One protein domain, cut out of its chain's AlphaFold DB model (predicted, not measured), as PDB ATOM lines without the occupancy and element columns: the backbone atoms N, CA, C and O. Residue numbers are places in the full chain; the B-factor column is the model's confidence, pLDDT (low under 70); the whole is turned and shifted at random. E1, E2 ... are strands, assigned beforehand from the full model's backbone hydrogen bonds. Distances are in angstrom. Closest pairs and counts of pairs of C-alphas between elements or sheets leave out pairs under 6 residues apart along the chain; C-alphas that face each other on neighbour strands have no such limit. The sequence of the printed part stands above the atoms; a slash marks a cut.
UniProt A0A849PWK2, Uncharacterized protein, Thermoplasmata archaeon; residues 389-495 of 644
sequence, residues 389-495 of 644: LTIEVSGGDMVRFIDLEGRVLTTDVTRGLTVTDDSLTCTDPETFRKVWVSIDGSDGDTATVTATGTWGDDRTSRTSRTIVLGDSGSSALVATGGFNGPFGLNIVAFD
ATOM      1  N   LEU A 389      52.966  79.322  45.884       97.25
ATOM      2  CA  LEU A 389      53.971  80.245  45.365       97.25
ATOM      3  C   LEU A 389      53.974  81.512  46.211       97.25
ATOM      4  O   LEU A 389      52.931  82.134  46.393       97.25
ATOM      5  N   THR A 390      55.155  81.945  46.630       98.00
ATOM      6  CA  THR A 390      55.392  83.275  47.184       98.00
ATOM      7  C   THR A 390      56.416  84.015  46.327       98.00
ATOM      8  O   THR A 390      57.501  83.494  46.065       98.00
ATOM      9  N   ILE A 391      56.081  85.227  45.889       98.62
ATOM     10  CA  ILE A 391      56.978  86.163  45.208       98.62
ATOM     11  C   ILE A 391      57.177  87.362  46.131       98.62
ATOM     12  O   ILE A 391      56.207  87.991  46.537       98.62
ATOM     13  N   GLU A 392      58.426  87.687  46.437       98.56
ATOM     14  CA  GLU A 392      58.820  88.838  47.252       98.56
ATOM     15  C   GLU A 392      59.719  89.752  46.422       98.56
ATOM     16  O   GLU A 392      60.627  89.280  45.731       98.56
ATOM     17  N   VAL A 393      59.501  91.060  46.509       98.25
ATOM     18  CA  VAL A 393      60.313  92.069  45.830       98.25
ATOM     19  C   VAL A 393      60.965  92.972  46.865       98.25
ATOM     20  O   VAL A 393      60.295  93.594  47.678       98.25
ATOM     21  N   SER A 394      62.293  93.069  46.839       97.50
ATOM     22  CA  SER A 394      63.029  94.024  47.669       97.50
ATOM     23  C   SER A 394      63.637  95.130  46.809       97.50
ATOM     24  O   SER A 394      64.509  94.840  45.986       97.50
ATOM     25  N   GLY A 395      63.234  96.380  47.037       93.81
ATOM     26  CA  GLY A 395      63.607  97.539  46.212       93.81
ATOM     27  C   GLY A 395      62.510  97.923  45.213       93.81
ATOM     28  O   GLY A 395      61.524  97.205  45.078       93.81
ATOM     29  N   GLY A 396      62.689  99.053  44.525       91.44
ATOM     30  CA  GLY A 396      61.642  99.678  43.706       91.44
ATOM     31  C   GLY A 396      60.683 100.557  44.519       91.44
ATOM     32  O   GLY A 396      60.591 100.443  45.742       91.44
ATOM     33  N   ASP A 397      59.990 101.454  43.822       91.06
ATOM     34  CA  ASP A 397      59.034 102.414  44.387       91.06
ATOM     35  C   ASP A 397      57.589 101.893  44.340       91.06
ATOM     36  O   ASP A 397      56.795 102.166  45.242       91.06
ATOM     37  N   MET A 398      57.235 101.146  43.288       92.75
ATOM     38  CA  MET A 398      55.923 100.517  43.124       92.75
ATOM     39  C   MET A 398      56.076  99.151  42.458       92.75
ATOM     40  O   MET A 398      56.748  99.028  41.437       92.75
ATOM     41  N   VAL A 399      55.410  98.139  43.015       95.81
ATOM     42  CA  VAL A 399      55.389  96.773  42.477       95.81
ATOM     43  C   VAL A 399      53.964  96.405  42.080       95.81
ATOM     44  O   VAL A 399      53.008  96.686  42.805       95.81
ATOM     45  N   ARG A 400      53.808  95.772  40.917       96.44
ATOM     46  CA  ARG A 400      52.537  95.199  40.459       96.44
ATOM     47  C   ARG A 400      52.754  93.776  39.978       96.44
ATOM     48  O   ARG A 400      53.636  93.523  39.163       96.44
ATOM     49  N   PHE A 401      51.902  92.871  40.438       97.31
ATOM     50  CA  PHE A 401      51.849  91.494  39.960       97.31
ATOM     51  C   PHE A 401      50.752  91.381  38.904       97.31
ATOM     52  O   PHE A 401      49.640  91.847  39.138       97.31
ATOM     53  N   ILE A 402      51.058  90.803  37.748       95.25
ATOM     54  CA  ILE A 402      50.170  90.752  36.584       95.25
ATOM     55  C   ILE A 402      50.083  89.298  36.109       95.25
ATOM     56  O   ILE A 402      51.113  88.641  35.933       95.25
ATOM     57  N   ASP A 403      48.867  88.775  35.943       91.19
ATOM     58  CA  ASP A 403      48.662  87.427  35.398       91.19
ATOM     59  C   ASP A 403      48.755  87.388  33.864       91.19
ATOM     60  O   ASP A 403      48.912  88.404  33.189       91.19
ATOM     61  N   LEU A 404      48.656  86.185  33.294       85.19
ATOM     62  CA  LEU A 404      48.672  85.979  31.844       85.19
ATOM     63  C   LEU A 404      47.491  86.629  31.105       85.19
ATOM     64  O   LEU A 404      47.555  86.765  29.888       85.19
ATOM     65  N   GLU A 405      46.437  87.031  31.815       83.94
ATOM     66  CA  GLU A 405      45.294  87.749  31.245       83.94
ATOM     67  C   GLU A 405      45.470  89.278  31.327       83.94
ATOM     68  O   GLU A 405      44.555  90.029  30.999       83.94
ATOM     69  N   GLY A 406      46.638  89.757  31.771       88.25
ATOM     70  CA  GLY A 406      46.936  91.185  31.896       88.25
ATOM     71  C   GLY A 406      46.270  91.850  33.100       88.25
ATOM     72  O   GLY A 406      46.287  93.076  33.223       88.25
ATOM     73  N   ARG A 407      45.684  91.074  34.020       89.31
ATOM     74  CA  ARG A 407      45.033  91.623  35.211       89.31
ATOM     75  C   ARG A 407      46.070  91.908  36.280       89.31
ATOM     76  O   ARG A 407      46.817  91.018  36.685       89.31
ATOM     77  N   VAL A 408      46.055  93.133  36.804       94.81
ATOM     78  CA  VAL A 408      46.800  93.467  38.022       94.81
ATOM     79  C   VAL A 408      46.169  92.718  39.193       94.81
ATOM     80  O   VAL A 408      45.004  92.932  39.542       94.81
ATOM     81  N   LEU A 409      46.942  91.823  39.792       95.31
ATOM     82  CA  LEU A 409      46.504  90.979  40.887       95.31
ATOM     83  C   LEU A 409      46.337  91.796  42.161       95.31
ATOM     84  O   LEU A 409      47.150  92.647  42.516       95.31
ATOM     85  N   THR A 410      45.260  91.493  42.871       96.00
ATOM     86  CA  THR A 410      44.949  92.052  44.184       96.00
ATOM     87  C   THR A 410      44.589  90.911  45.127       96.00
ATOM     88  O   THR A 410      44.410  89.770  44.696       96.00
ATOM     89  N   THR A 411      44.511  91.195  46.428       96.69
ATOM     90  CA  THR A 411      44.114  90.178  47.409       96.69
ATOM     91  C   THR A 411      42.707  89.661  47.100       96.69
ATOM     92  O   THR A 411      41.728  90.399  47.211       96.69
ATOM     93  N   ASP A 412      42.614  88.370  46.787       94.00
ATOM     94  CA  ASP A 412      41.374  87.623  46.603       94.00
ATOM     95  C   ASP A 412      41.518  86.249  47.264       94.00
ATOM     96  O   ASP A 412      41.983  85.269  46.677       94.00
ATOM     97  N   VAL A 413      41.070  86.174  48.516       90.12
ATOM     98  CA  VAL A 413      41.150  84.960  49.337       90.12
ATOM     99  C   VAL A 413      40.342  83.806  48.729       90.12
ATOM    100  O   VAL A 413      40.654  82.646  48.982       90.12
ATOM    101  N   THR A 414      39.321  84.089  47.910       89.44
ATOM    102  CA  THR A 414      38.516  83.036  47.269       89.44
ATOM    103  C   THR A 414      39.267  82.333  46.145       89.44
ATOM    104  O   THR A 414      39.029  81.152  45.903       89.44
ATOM    105  N   ARG A 415      40.218  83.035  45.520       85.19
ATOM    106  CA  ARG A 415      41.155  82.506  44.522       85.19
ATOM    107  C   ARG A 415      42.509  82.117  45.127       85.19
ATOM    108  O   ARG A 415      43.437  81.820  44.384       85.19
ATOM    109  N   GLY A 416      42.634  82.140  46.456       91.62
ATOM    110  CA  GLY A 416      43.882  81.805  47.141       91.62
ATOM    111  C   GLY A 416      44.993  82.842  46.962       91.62
ATOM    112  O   GLY A 416      46.162  82.482  47.032       91.62
ATOM    113  N   LEU A 417      44.643  84.109  46.708       96.00
ATOM    114  CA  LEU A 417      45.589  85.202  46.482       96.00
ATOM    115  C   LEU A 417      45.683  86.131  47.693       96.00
ATOM    116  O   LEU A 417      44.676  86.658  48.169       96.00
ATOM    117  N   THR A 418      46.908  86.410  48.124       97.50
ATOM    118  CA  THR A 418      47.232  87.481  49.074       97.50
ATOM    119  C   THR A 418      48.299  88.372  48.457       97.50
ATOM    120  O   THR A 418      49.345  87.880  48.055       97.50
ATOM    121  N   VAL A 419      48.032  89.675  48.372       97.25
ATOM    122  CA  VAL A 419      48.930  90.663  47.757       97.25
ATOM    123  C   VAL A 419      49.187  91.797  48.745       97.25
ATOM    124  O   VAL A 419      48.233  92.391  49.259       97.25
ATOM    125  N   THR A 420      50.461  92.090  49.002       96.88
ATOM    126  CA  THR A 420      50.941  93.293  49.703       96.88
ATOM    127  C   THR A 420      51.603  94.250  48.711       96.88
ATOM    128  O   THR A 420      51.614  93.990  47.510       96.88
ATOM    129  N   ASP A 421      52.158  95.359  49.204       94.56
ATOM    130  CA  ASP A 421      52.846  96.352  48.366       94.56
ATOM    131  C   ASP A 421      54.061  95.771  47.612       94.56
ATOM    132  O   ASP A 421      54.451  96.303  46.581       94.56
ATOM    133  N   ASP A 422      54.654  94.693  48.129       96.56
ATOM    134  CA  ASP A 422      55.930  94.117  47.695       96.56
ATOM    135  C   ASP A 422      55.935  92.577  47.645       96.56
ATOM    136  O   ASP A 422      56.970  91.966  47.371       96.56
ATOM    137  N   SER A 423      54.795  91.923  47.894       98.06
ATOM    138  CA  SER A 423      54.703  90.461  47.867       98.06
ATOM    139  C   SER A 423      53.381  89.938  47.311       98.06
ATOM    140  O   SER A 423      52.328  90.570  47.434       98.06
ATOM    141  N   LEU A 424      53.449  88.746  46.725       98.06
ATOM    142  CA  LEU A 424      52.318  87.940  46.286       98.06
ATOM    143  C   LEU A 424      52.466  86.537  46.871       98.06
ATOM    144  O   LEU A 424      53.489  85.893  46.659       98.06
ATOM    145  N   THR A 425      51.411  86.026  47.495       97.62
ATOM    146  CA  THR A 425      51.257  84.604  47.820       97.62
ATOM    147  C   THR A 425      50.046  84.042  47.083       97.62
ATOM    148  O   THR A 425      48.971  84.651  47.085       97.62
ATOM    149  N   CYS A 426      50.216  82.878  46.457       94.75
ATOM    150  CA  CYS A 426      49.191  82.175  45.703       94.75
ATOM    151  C   CYS A 426      49.169  80.677  46.042       94.75
ATOM    152  O   CYS A 426      50.184  79.998  45.893       94.75
ATOM    153  N   THR A 427      47.999  80.150  46.412       92.00
ATOM    154  CA  THR A 427      47.795  78.718  46.721       92.00
ATOM    155  C   THR A 427      47.310  77.878  45.532       92.00
ATOM    156  O   THR A 427      47.035  76.693  45.691       92.00
ATOM    157  N   ASP A 428      47.133  78.479  44.352       86.38
ATOM    158  CA  ASP A 428      46.895  77.754  43.095       86.38
ATOM    159  C   ASP A 428      47.884  78.202  42.006       86.38
ATOM    160  O   ASP A 428      47.512  78.839  41.016       86.38
ATOM    161  N   PRO A 429      49.178  77.888  42.176       80.06
ATOM    162  CA  PRO A 429      50.229  78.317  41.262       80.06
ATOM    163  C   PRO A 429      50.119  77.722  39.855       80.06
ATOM    164  O   PRO A 429      50.880  78.128  38.989       80.06
ATOM    165  N   GLU A 430      49.190  76.800  39.595       80.69
ATOM    166  CA  GLU A 430      48.890  76.339  38.235       80.69
ATOM    167  C   GLU A 430      48.107  77.401  37.442       80.69
ATOM    168  O   GLU A 430      48.410  77.688  36.280       80.69
ATOM    169  N   THR A 431      47.135  78.048  38.093       80.44
ATOM    170  CA  THR A 431      46.421  79.201  37.524       80.44
ATOM    171  C   THR A 431      47.368  80.392  37.350       80.44
ATOM    172  O   THR A 431      47.272  81.127  36.371       80.44
ATOM    173  N   PHE A 432      48.334  80.543  38.260       80.62
ATOM    174  CA  PHE A 432      49.334  81.617  38.256       80.62
ATOM    175  C   PHE A 432      50.728  81.101  37.888       80.62
ATOM    176  O   PHE A 432      51.737  81.519  38.454       80.62
ATOM    177  N   ARG A 433      50.786  80.187  36.914       89.25
ATOM    178  CA  ARG A 433      52.033  79.543  36.467       89.25
ATOM    179  C   ARG A 433      53.056  80.506  35.877       89.25
ATOM    180  O   ARG A 433      54.237  80.188  35.791       89.25
ATOM    181  N   LYS A 434      52.594  81.681  35.459       93.06
ATOM    182  CA  LYS A 434      53.404  82.797  34.989       93.06
ATOM    183  C   LYS A 434      52.849  84.076  35.588       93.06
ATOM    184  O   LYS A 434      51.683  84.403  35.373       93.06
ATOM    185  N   VAL A 435      53.688  84.779  36.338       95.69
ATOM    186  CA  VAL A 435      53.354  86.068  36.944       95.69
ATOM    187  C   VAL A 435      54.398  87.078  36.518       95.69
ATOM    188  O   VAL A 435      55.587  86.927  36.810       95.69
ATOM    189  N   TRP A 436      53.941  88.115  35.831       96.25
ATOM    190  CA  TRP A 436      54.749  89.287  35.551       96.25
ATOM    191  C   TRP A 436      54.813  90.162  36.798       96.25
ATOM    192  O   TRP A 436      53.813  90.385  37.478       96.25
ATOM    193  N   VAL A 437      56.001  90.663  37.094       97.12
ATOM    194  CA  VAL A 437      56.294  91.561  38.203       97.12
ATOM    195  C   VAL A 437      56.777  92.861  37.584       97.12
ATOM    196  O   VAL A 437      57.927  92.950  37.169       97.12
ATOM    197  N   SER A 438      55.891  93.846  37.465       95.31
ATOM    198  CA  SER A 438      56.244  95.199  37.024       95.31
ATOM    199  C   SER A 438      56.779  95.981  38.214       95.31
ATOM    200  O   SER A 438      56.158  95.970  39.279       95.31
ATOM    201  N   ILE A 439      57.922  96.640  38.042       94.56
ATOM    202  CA  ILE A 439      58.629  97.343  39.110       94.56
ATOM    203  C   ILE A 439      59.021  98.728  38.604       94.56
ATOM    204  O   ILE A 439      59.872  98.860  37.724       94.56
ATOM    205  N   ASP A 440      58.416  99.751  39.197       91.56
ATOM    206  CA  ASP A 440      58.759 101.145  38.941       91.56
ATOM    207  C   ASP A 440      59.880 101.574  39.898       91.56
ATOM    208  O   ASP A 440      59.914 101.166  41.062       91.56
ATOM    209  N   GLY A 441      60.790 102.424  39.434       90.12
ATOM    210  CA  GLY A 441      61.844 103.015  40.254       90.12
ATOM    211  C   GLY A 441      62.688 104.004  39.460       90.12
ATOM    212  O   GLY A 441      62.412 104.271  38.292       90.12
ATOM    213  N   SER A 442      63.714 104.562  40.101       90.00
ATOM    214  CA  SER A 442      64.637 105.491  39.437       90.00
ATOM    215  C   SER A 442      65.677 104.741  38.601       90.00
ATOM    216  O   SER A 442      66.127 103.660  38.984       90.00
ATOM    217  N   ASP A 443      66.107 105.326  37.480       90.25
ATOM    218  CA  ASP A 443      67.128 104.718  36.626       90.25
ATOM    219  C   ASP A 443      68.432 104.415  37.386       90.25
ATOM    220  O   ASP A 443      69.037 105.281  38.026       90.25
ATOM    221  N   GLY A 444      68.885 103.167  37.271       88.56
ATOM    222  CA  GLY A 444      70.100 102.662  37.906       88.56
ATOM    223  C   GLY A 444      69.917 102.134  39.331       88.56
ATOM    224  O   GLY A 444      70.863 101.543  39.859       88.56
ATOM    225  N   ASP A 445      68.736 102.292  39.939       93.44
ATOM    226  CA  ASP A 445      68.387 101.556  41.155       93.44
ATOM    227  C   ASP A 445      68.224 100.059  40.846       93.44
ATOM    228  O   ASP A 445      68.149  99.632  39.694       93.44
ATOM    229  N   THR A 446      68.186  99.234  41.889       95.62
ATOM    230  CA  THR A 446      68.022  97.784  41.743       95.62
ATOM    231  C   THR A 446      66.869  97.276  42.587       95.62
ATOM    232  O   THR A 446      66.738  97.672  43.748       95.62
ATOM    233  N   ALA A 447      66.116  96.322  42.052       96.69
ATOM    234  CA  ALA A 447      65.172  95.515  42.813       96.69
ATOM    235  C   ALA A 447      65.578  94.043  42.739       96.69
ATOM    236  O   ALA A 447      66.199  93.612  41.775       96.69
ATOM    237  N   THR A 448      65.260  93.254  43.759       97.94
ATOM    238  CA  THR A 448      65.472  91.802  43.735       97.94
ATOM    239  C   THR A 448      64.140  91.098  43.863       97.94
ATOM    240  O   THR A 448      63.450  91.274  44.862       97.94
ATOM    241  N   VAL A 449      63.806  90.294  42.857       98.38
ATOM    242  CA  VAL A 449      62.631  89.426  42.840       98.38
ATOM    243  C   VAL A 449      63.059  88.059  43.344       98.38
ATOM    244  O   VAL A 449      63.979  87.449  42.798       98.38
ATOM    245  N   THR A 450      62.402  87.578  44.390       98.31
ATOM    246  CA  THR A 450      62.624  86.257  44.975       98.31
ATOM    247  C   THR A 450      61.351  85.444  44.850       98.31
ATOM    248  O   THR A 450      60.309  85.857  45.342       98.31
ATOM    249  N   ALA A 451      61.440  84.279  44.215       98.00
ATOM    250  CA  ALA A 451      60.348  83.322  44.140       98.00
ATOM    251  C   ALA A 451      60.650  82.137  45.060       98.00
ATOM    252  O   ALA A 451      61.749  81.576  45.024       98.00
ATOM    253  N   THR A 452      59.666  81.752  45.864       97.62
ATOM    254  CA  THR A 452      59.705  80.588  46.746       97.62
ATOM    255  C   THR A 452      58.477  79.732  46.474       97.62
ATOM    256  O   THR A 452      57.353  80.209  46.573       97.62
ATOM    257  N   GLY A 453      58.697  78.473  46.122       96.25
ATOM    258  CA  GLY A 453      57.654  77.465  45.975       96.25
ATOM    259  C   GLY A 453      57.686  76.552  47.188       96.25
ATOM    260  O   GLY A 453      58.772  76.133  47.595       96.25
ATOM    261  N   THR A 454      56.531  76.248  47.766       95.75
ATOM    262  CA  THR A 454      56.389  75.287  48.864       95.75
ATOM    263  C   THR A 454      55.379  74.208  48.491       95.75
ATOM    264  O   THR A 454      54.476  74.438  47.685       95.75
ATOM    265  N   TRP A 455      55.583  72.991  48.993       94.38
ATOM    266  CA  TRP A 455      54.656  71.874  48.803       94.38
ATOM    267  C   TRP A 455      54.839  70.820  49.895       94.38
ATOM    268  O   TRP A 455      55.940  70.623  50.426       94.38
ATOM    269  N   GLY A 456      53.763  70.094  50.198       87.56
ATOM    270  CA  GLY A 456      53.763  69.101  51.272       87.56
ATOM    271  C   GLY A 456      54.172  69.683  52.633       87.56
ATOM    272  O   GLY A 456      53.944  70.853  52.919       87.56
ATOM    273  N   ASP A 457      54.778  68.849  53.483       74.12
ATOM    274  CA  ASP A 457      54.890  69.154  54.916       74.12
ATOM    275  C   ASP A 457      56.027  70.108  55.319       74.12
ATOM    276  O   ASP A 457      56.010  70.504  56.472       74.12
ATOM    277  N   ASP A 458      56.989  70.458  54.444       80.12
ATOM    278  CA  ASP A 458      58.097  71.413  54.732       80.12
ATOM    279  C   ASP A 458      59.048  71.635  53.521       80.12
ATOM    280  O   ASP A 458      60.193  72.075  53.669       80.12
ATOM    281  N   ARG A 459      58.649  71.261  52.297       92.06
ATOM    282  CA  ARG A 459      59.570  71.260  51.150       92.06
ATOM    283  C   ARG A 459      59.541  72.590  50.424       92.06
ATOM    284  O   ARG A 459      58.469  73.148  50.210       92.06
ATOM    285  N   THR A 460      60.716  73.064  50.019       95.12
ATOM    286  CA  THR A 460      60.856  74.362  49.367       95.12
ATOM    287  C   THR A 460      61.754  74.300  48.136       95.12
ATOM    288  O   THR A 460      62.650  73.464  48.017       95.12
ATOM    289  N   SER A 461      61.485  75.212  47.211       96.44
ATOM    290  CA  SER A 461      62.362  75.603  46.115       96.44
ATOM    291  C   SER A 461      62.493  77.108  46.135       96.44
ATOM    292  O   SER A 461      61.482  77.787  46.339       96.44
ATOM    293  N   ARG A 462      63.678  77.649  45.876       96.56
ATOM    294  CA  ARG A 462      63.872  79.099  45.897       96.56
ATOM    295  C   ARG A 462      64.816  79.560  44.805       96.56
ATOM    296  O   ARG A 462      65.824  78.924  44.534       96.56
ATOM    297  N   THR A 463      64.511  80.703  44.206       95.75
ATOM    298  CA  THR A 463      65.442  81.410  43.324       95.75
ATOM    299  C   THR A 463      65.226  82.914  43.417       95.75
ATOM    300  O   THR A 463      64.147  83.379  43.789       95.75
ATOM    301  N   SER A 464      66.258  83.686  43.092       95.94
ATOM    302  CA  SER A 464      66.204  85.144  43.106       95.94
ATOM    303  C   SER A 464      66.955  85.742  41.925       95.94
ATOM    304  O   SER A 464      68.024  85.250  41.546       95.94
ATOM    305  N   ARG A 465      66.437  86.846  41.389       95.50
ATOM    306  CA  ARG A 465      67.105  87.663  40.373       95.50
ATOM    307  C   ARG A 465      67.042  89.129  40.762       95.50
ATOM    308  O   ARG A 465      65.988  89.640  41.132       95.50
ATOM    309  N   THR A 466      68.190  89.786  40.683       95.12
ATOM    310  CA  THR A 466      68.286  91.239  40.802       95.12
ATOM    311  C   THR A 466      68.117  91.841  39.418       95.12
ATOM    312  O   THR A 466      68.756  91.370  38.482       95.12
ATOM    313  N   ILE A 467      67.270  92.859  39.322       93.69
ATOM    314  CA  ILE A 467      67.018  93.628  38.110       93.69
ATOM    315  C   ILE A 467      67.545  95.052  38.266       93.69
ATOM    316  O   ILE A 467      67.503  95.617  39.367       93.69
ATOM    317  N   VAL A 468      68.019  95.632  37.169       93.00
ATOM    318  CA  VAL A 468      68.371  97.055  37.085       93.00
ATOM    319  C   VAL A 468      67.157  97.837  36.598       93.00
ATOM    320  O   VAL A 468      66.615  97.557  35.528       93.00
ATOM    321  N   LEU A 469      66.740  98.823  37.391       92.12
ATOM    322  CA  LEU A 469      65.560  99.634  37.122       92.12
ATOM    323  C   LEU A 469      65.863 100.745  36.109       92.12
ATOM    324  O   LEU A 469      66.980 101.269  36.047       92.12
ATOM    325  N   GLY A 470      64.849 101.098  35.323       85.81
ATOM    326  CA  GLY A 470      64.832 102.246  34.419       85.81
ATOM    327  C   GLY A 470      63.632 103.149  34.692       85.81
ATOM    328  O   GLY A 470      62.586 102.674  35.130       85.81
ATOM    329  N   ASP A 471      63.762 104.437  34.360       80.81
ATOM    330  CA  ASP A 471      62.746 105.480  34.613       80.81
ATOM    331  C   ASP A 471      61.374 105.207  33.962       80.81
ATOM    332  O   ASP A 471      60.399 105.905  34.242       80.81
ATOM    333  N   SER A 472      61.298 104.267  33.018       76.31
ATOM    334  CA  SER A 472      60.136 104.078  32.141       76.31
ATOM    335  C   SER A 472      59.677 102.624  32.034       76.31
ATOM    336  O   SER A 472      58.919 102.304  31.128       76.31
ATOM    337  N   GLY A 473      60.119 101.760  32.952       76.12
ATOM    338  CA  GLY A 473      59.626 100.390  33.061       76.12
ATOM    339  C   GLY A 473      60.730  99.375  33.297       76.12
ATOM    340  O   GLY A 473      61.795  99.397  32.680       76.12
ATOM    341  N   SER A 474      60.494  98.472  34.236       91.12
ATOM    342  CA  SER A 474      61.313  97.288  34.456       91.12
ATOM    343  C   SER A 474      60.408  96.173  34.924       91.12
ATOM    344  O   SER A 474      59.418  96.406  35.621       91.12
ATOM    345  N   SER A 475      60.711  94.954  34.502       94.19
ATOM    346  CA  SER A 475      59.882  93.827  34.879       94.19
ATOM    347  C   SER A 475      60.694  92.560  35.060       94.19
ATOM    348  O   SER A 475      61.849  92.448  34.653       94.19
ATOM    349  N   ALA A 476      60.074  91.595  35.713       95.50
ATOM    350  CA  ALA A 476      60.525  90.223  35.710       95.50
ATOM    351  C   ALA A 476      59.330  89.317  35.440       95.50
ATOM    352  O   ALA A 476      58.196  89.657  35.769       95.50
ATOM    353  N   LEU A 477      59.588  88.139  34.897       95.69
ATOM    354  CA  LEU A 477      58.604  87.076  34.832       95.69
ATOM    355  C   LEU A 477      59.031  85.937  35.744       95.69
ATOM    356  O   LEU A 477      60.097  85.353  35.550       95.69
ATOM    357  N   VAL A 478      58.159  85.578  36.679       96.62
ATOM    358  CA  VAL A 478      58.278  84.349  37.461       96.62
ATOM    359  C   VAL A 478      57.466  83.258  36.774       96.62
ATOM    360  O   VAL A 478      56.253  83.396  36.623       96.62
ATOM    361  N   ALA A 479      58.131  82.178  36.369       94.44
ATOM    362  CA  ALA A 479      57.514  80.995  35.780       94.44
ATOM    363  C   ALA A 479      57.643  79.787  36.718       94.44
ATOM    364  O   ALA A 479      58.701  79.563  37.317       94.44
ATOM    365  N   THR A 480      56.577  78.993  36.809       92.94
ATOM    366  CA  THR A 480      56.496  77.788  37.639       92.94
ATOM    367  C   THR A 480      56.110  76.558  36.809       92.94
ATOM    368  O   THR A 480      55.564  76.668  35.709       92.94
ATOM    369  N   GLY A 481      56.441  75.360  37.300       88.12
ATOM    370  CA  GLY A 481      56.035  74.091  36.682       88.12
ATOM    371  C   GLY A 481      56.907  72.907  37.104       88.12
ATOM    372  O   GLY A 481      57.917  73.083  37.776       88.12
ATOM    373  N   GLY A 482      56.570  71.685  36.683       86.31
ATOM    374  CA  GLY A 482      57.339  70.474  37.016       86.31
ATOM    375  C   GLY A 482      58.574  70.220  36.136       86.31
ATOM    376  O   GLY A 482      58.948  69.068  35.906       86.31
ATOM    377  N   PHE A 483      59.195  71.268  35.580       85.06
ATOM    378  CA  PHE A 483      60.227  71.128  34.546       85.06
ATOM    379  C   PHE A 483      61.619  70.731  35.061       85.06
ATOM    380  O   PHE A 483      62.421  70.210  34.277       85.06
ATOM    381  N   ASN A 484      61.926  70.938  36.346       87.56
ATOM    382  CA  ASN A 484      63.202  70.527  36.951       87.56
ATOM    383  C   ASN A 484      63.056  70.000  38.394       87.56
ATOM    384  O   ASN A 484      63.992  70.076  39.180       87.56
ATOM    385  N   GLY A 485      61.880  69.479  38.749       92.31
ATOM    386  CA  GLY A 485      61.535  69.038  40.102       92.31
ATOM    387  C   GLY A 485      60.075  69.366  40.443       92.31
ATOM    388  O   GLY A 485      59.344  69.828  39.564       92.31
ATOM    389  N   PRO A 486      59.630  69.129  41.693       91.38
ATOM    390  CA  PRO A 486      58.214  69.187  42.066       91.38
ATOM    391  C   PRO A 486      57.612  70.568  41.921       91.38
ATOM    392  O   PRO A 486      56.461  70.699  41.523       91.38
ATOM    393  N   PHE A 487      58.421  71.581  42.196       93.94
ATOM    394  CA  PHE A 487      58.084  72.975  42.013       93.94
ATOM    395  C   PHE A 487      59.304  73.639  41.380       93.94
ATOM    396  O   PHE A 487      60.243  74.045  42.060       93.94
ATOM    397  N   GLY A 488      59.386  73.601  40.054       93.38
ATOM    398  CA  GLY A 488      60.411  74.312  39.301       93.38
ATOM    399  C   GLY A 488      60.107  75.803  39.307       93.38
ATOM    400  O   GLY A 488      58.951  76.197  39.166       93.38
ATOM    401  N   LEU A 489      61.145  76.621  39.467       94.94
ATOM    402  CA  LEU A 489      61.055  78.076  39.414       94.94
ATOM    403  C   LEU A 489      62.072  78.606  38.413       94.94
ATOM    404  O   LEU A 489      63.229  78.183  38.403       94.94
ATOM    405  N   ASN A 490      61.643  79.562  37.599       94.81
ATOM    406  CA  ASN A 490      62.528  80.357  36.764       94.81
ATOM    407  C   ASN A 490      62.130  81.827  36.858       94.81
ATOM    408  O   ASN A 490      60.941  82.141  36.865       94.81
ATOM    409  N   ILE A 491      63.119  82.719  36.910       95.31
ATOM    410  CA  ILE A 491      62.888  84.161  36.847       95.31
ATOM    411  C   ILE A 491      63.636  84.701  35.634       95.31
ATOM    412  O   ILE A 491      64.864  84.611  35.576       95.31
ATOM    413  N   VAL A 492      62.886  85.260  34.688       93.94
ATOM    414  CA  VAL A 492      63.429  86.029  33.566       93.94
ATOM    415  C   VAL A 492      63.404  87.498  33.963       93.94
ATOM    416  O   VAL A 492      62.344  88.028  34.286       93.94
ATOM    417  N   ALA A 493      64.570  88.132  33.992       92.69
ATOM    418  CA  ALA A 493      64.715  89.552  34.283       92.69
ATOM    419  C   ALA A 493      64.685  90.359  32.982       92.69
ATOM    420  O   ALA A 493      65.342  89.974  32.018       92.69
ATOM    421  N   PHE A 494      63.966  91.477  32.982       91.69
ATOM    422  CA  PHE A 494      63.963  92.460  31.903       91.69
ATOM    423  C   PHE A 494      64.517  93.770  32.460       91.69
ATOM    424  O   PHE A 494      63.771  94.655  32.899       91.69
ATOM    425  N   ASP A 495      65.849  93.847  32.499       88.75
ATOM    426  CA  ASP A 495      66.577  95.038  32.935       88.75
ATOM    427  C   ASP A 495      66.227  96.193  32.009       88.75
ATOM    428  O   ASP A 495      66.497  96.125  30.811       88.75
TER     429      ASP A 495
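AT A GLANCE: This is residues 389 to 495 of the 644 residues of an uncharacterized protein of Thermoplasmata archaeon (UniProt A0A849PWK2). The domain is a sandwich, two twisted sheets face to face with their strands running nearly along one another: a sheet of five strands, E3 E4 E1 E6 E7, and a sheet of four, E2 E5 E8 E9. The sheets come closest where E7 is beside E9, while E3, at the opposite edge of the larger sheet, reaches past the smaller one. The long link of residues 403 to 416 leads across from E2 to E3 at that edge. The printed part has 107 residues, with no named helix and nine named strands, E1 to E9 in chain order; the class is all strand, and both sheets are antiparallel throughout. It is compact, with a radius of gyration of the C-alphas of 13.3 A and spans of 41 by 29 by 22 A.

HOW THE PARTS SIT: The larger sheet runs E3, residues 417 to 419, E4, 423 to 426, E1, 389 to 394, E6, 446 to 455, and E7, 459 to 468. It is twisted, with C-alphas up to 4.9 A off its best plane. E1 and E6 are antiparallel at 161 degrees, with N 392 and O 450 within hydrogen-bond range at 2.8 A. E4 and E1 are antiparallel, with N 391 and O 424 at 2.8 A. The hairpin E3 and E4 has N 418 and O 425 at 2.9 A, and the hairpin E6 and E7 has N 451 and O 463 at 2.9 A. The other sheet runs E2, residues 398 to 402, E5, 434 to 440, E8, 475 to 481, and E9, 488 to 494; it is twisted, at up to 4.1 A. N 400 and O 438 of E2 and E5 are 2.9 A apart, N 437 and O 476 of E5 and E8 2.8 A, and N 477 and O 492 of the hairpin E8 and E9 2.8 A. Between the sheets, the closest C-alphas of E7 and E9 are those of Ile 467 and Ala 493, 6.0 A apart. E1 and E5 are near each other; E3 and E9 are apart.

IN THESE COORDINATES: E1 begins at C-alpha 389, (53.971, 80.245, 45.365), and is 16.6 A long. E6 and E7, the longest strands by residues, measure 30.0 A and 30.7 A. E5 measures 19.5 A and E8 20.2 A. E9, 19.9 A long, ends at C-alpha 494, (63.963, 92.460, 31.903).

THE WHOLE: The two C-alphas farthest apart, those of Asp 457 and Asp 471, are 42.3 A apart. The printed part has no cut. The link E2 to E3, 14 residues, is long. The mean pLDDT of the printed part is 92.4, and no printed residue is under 70.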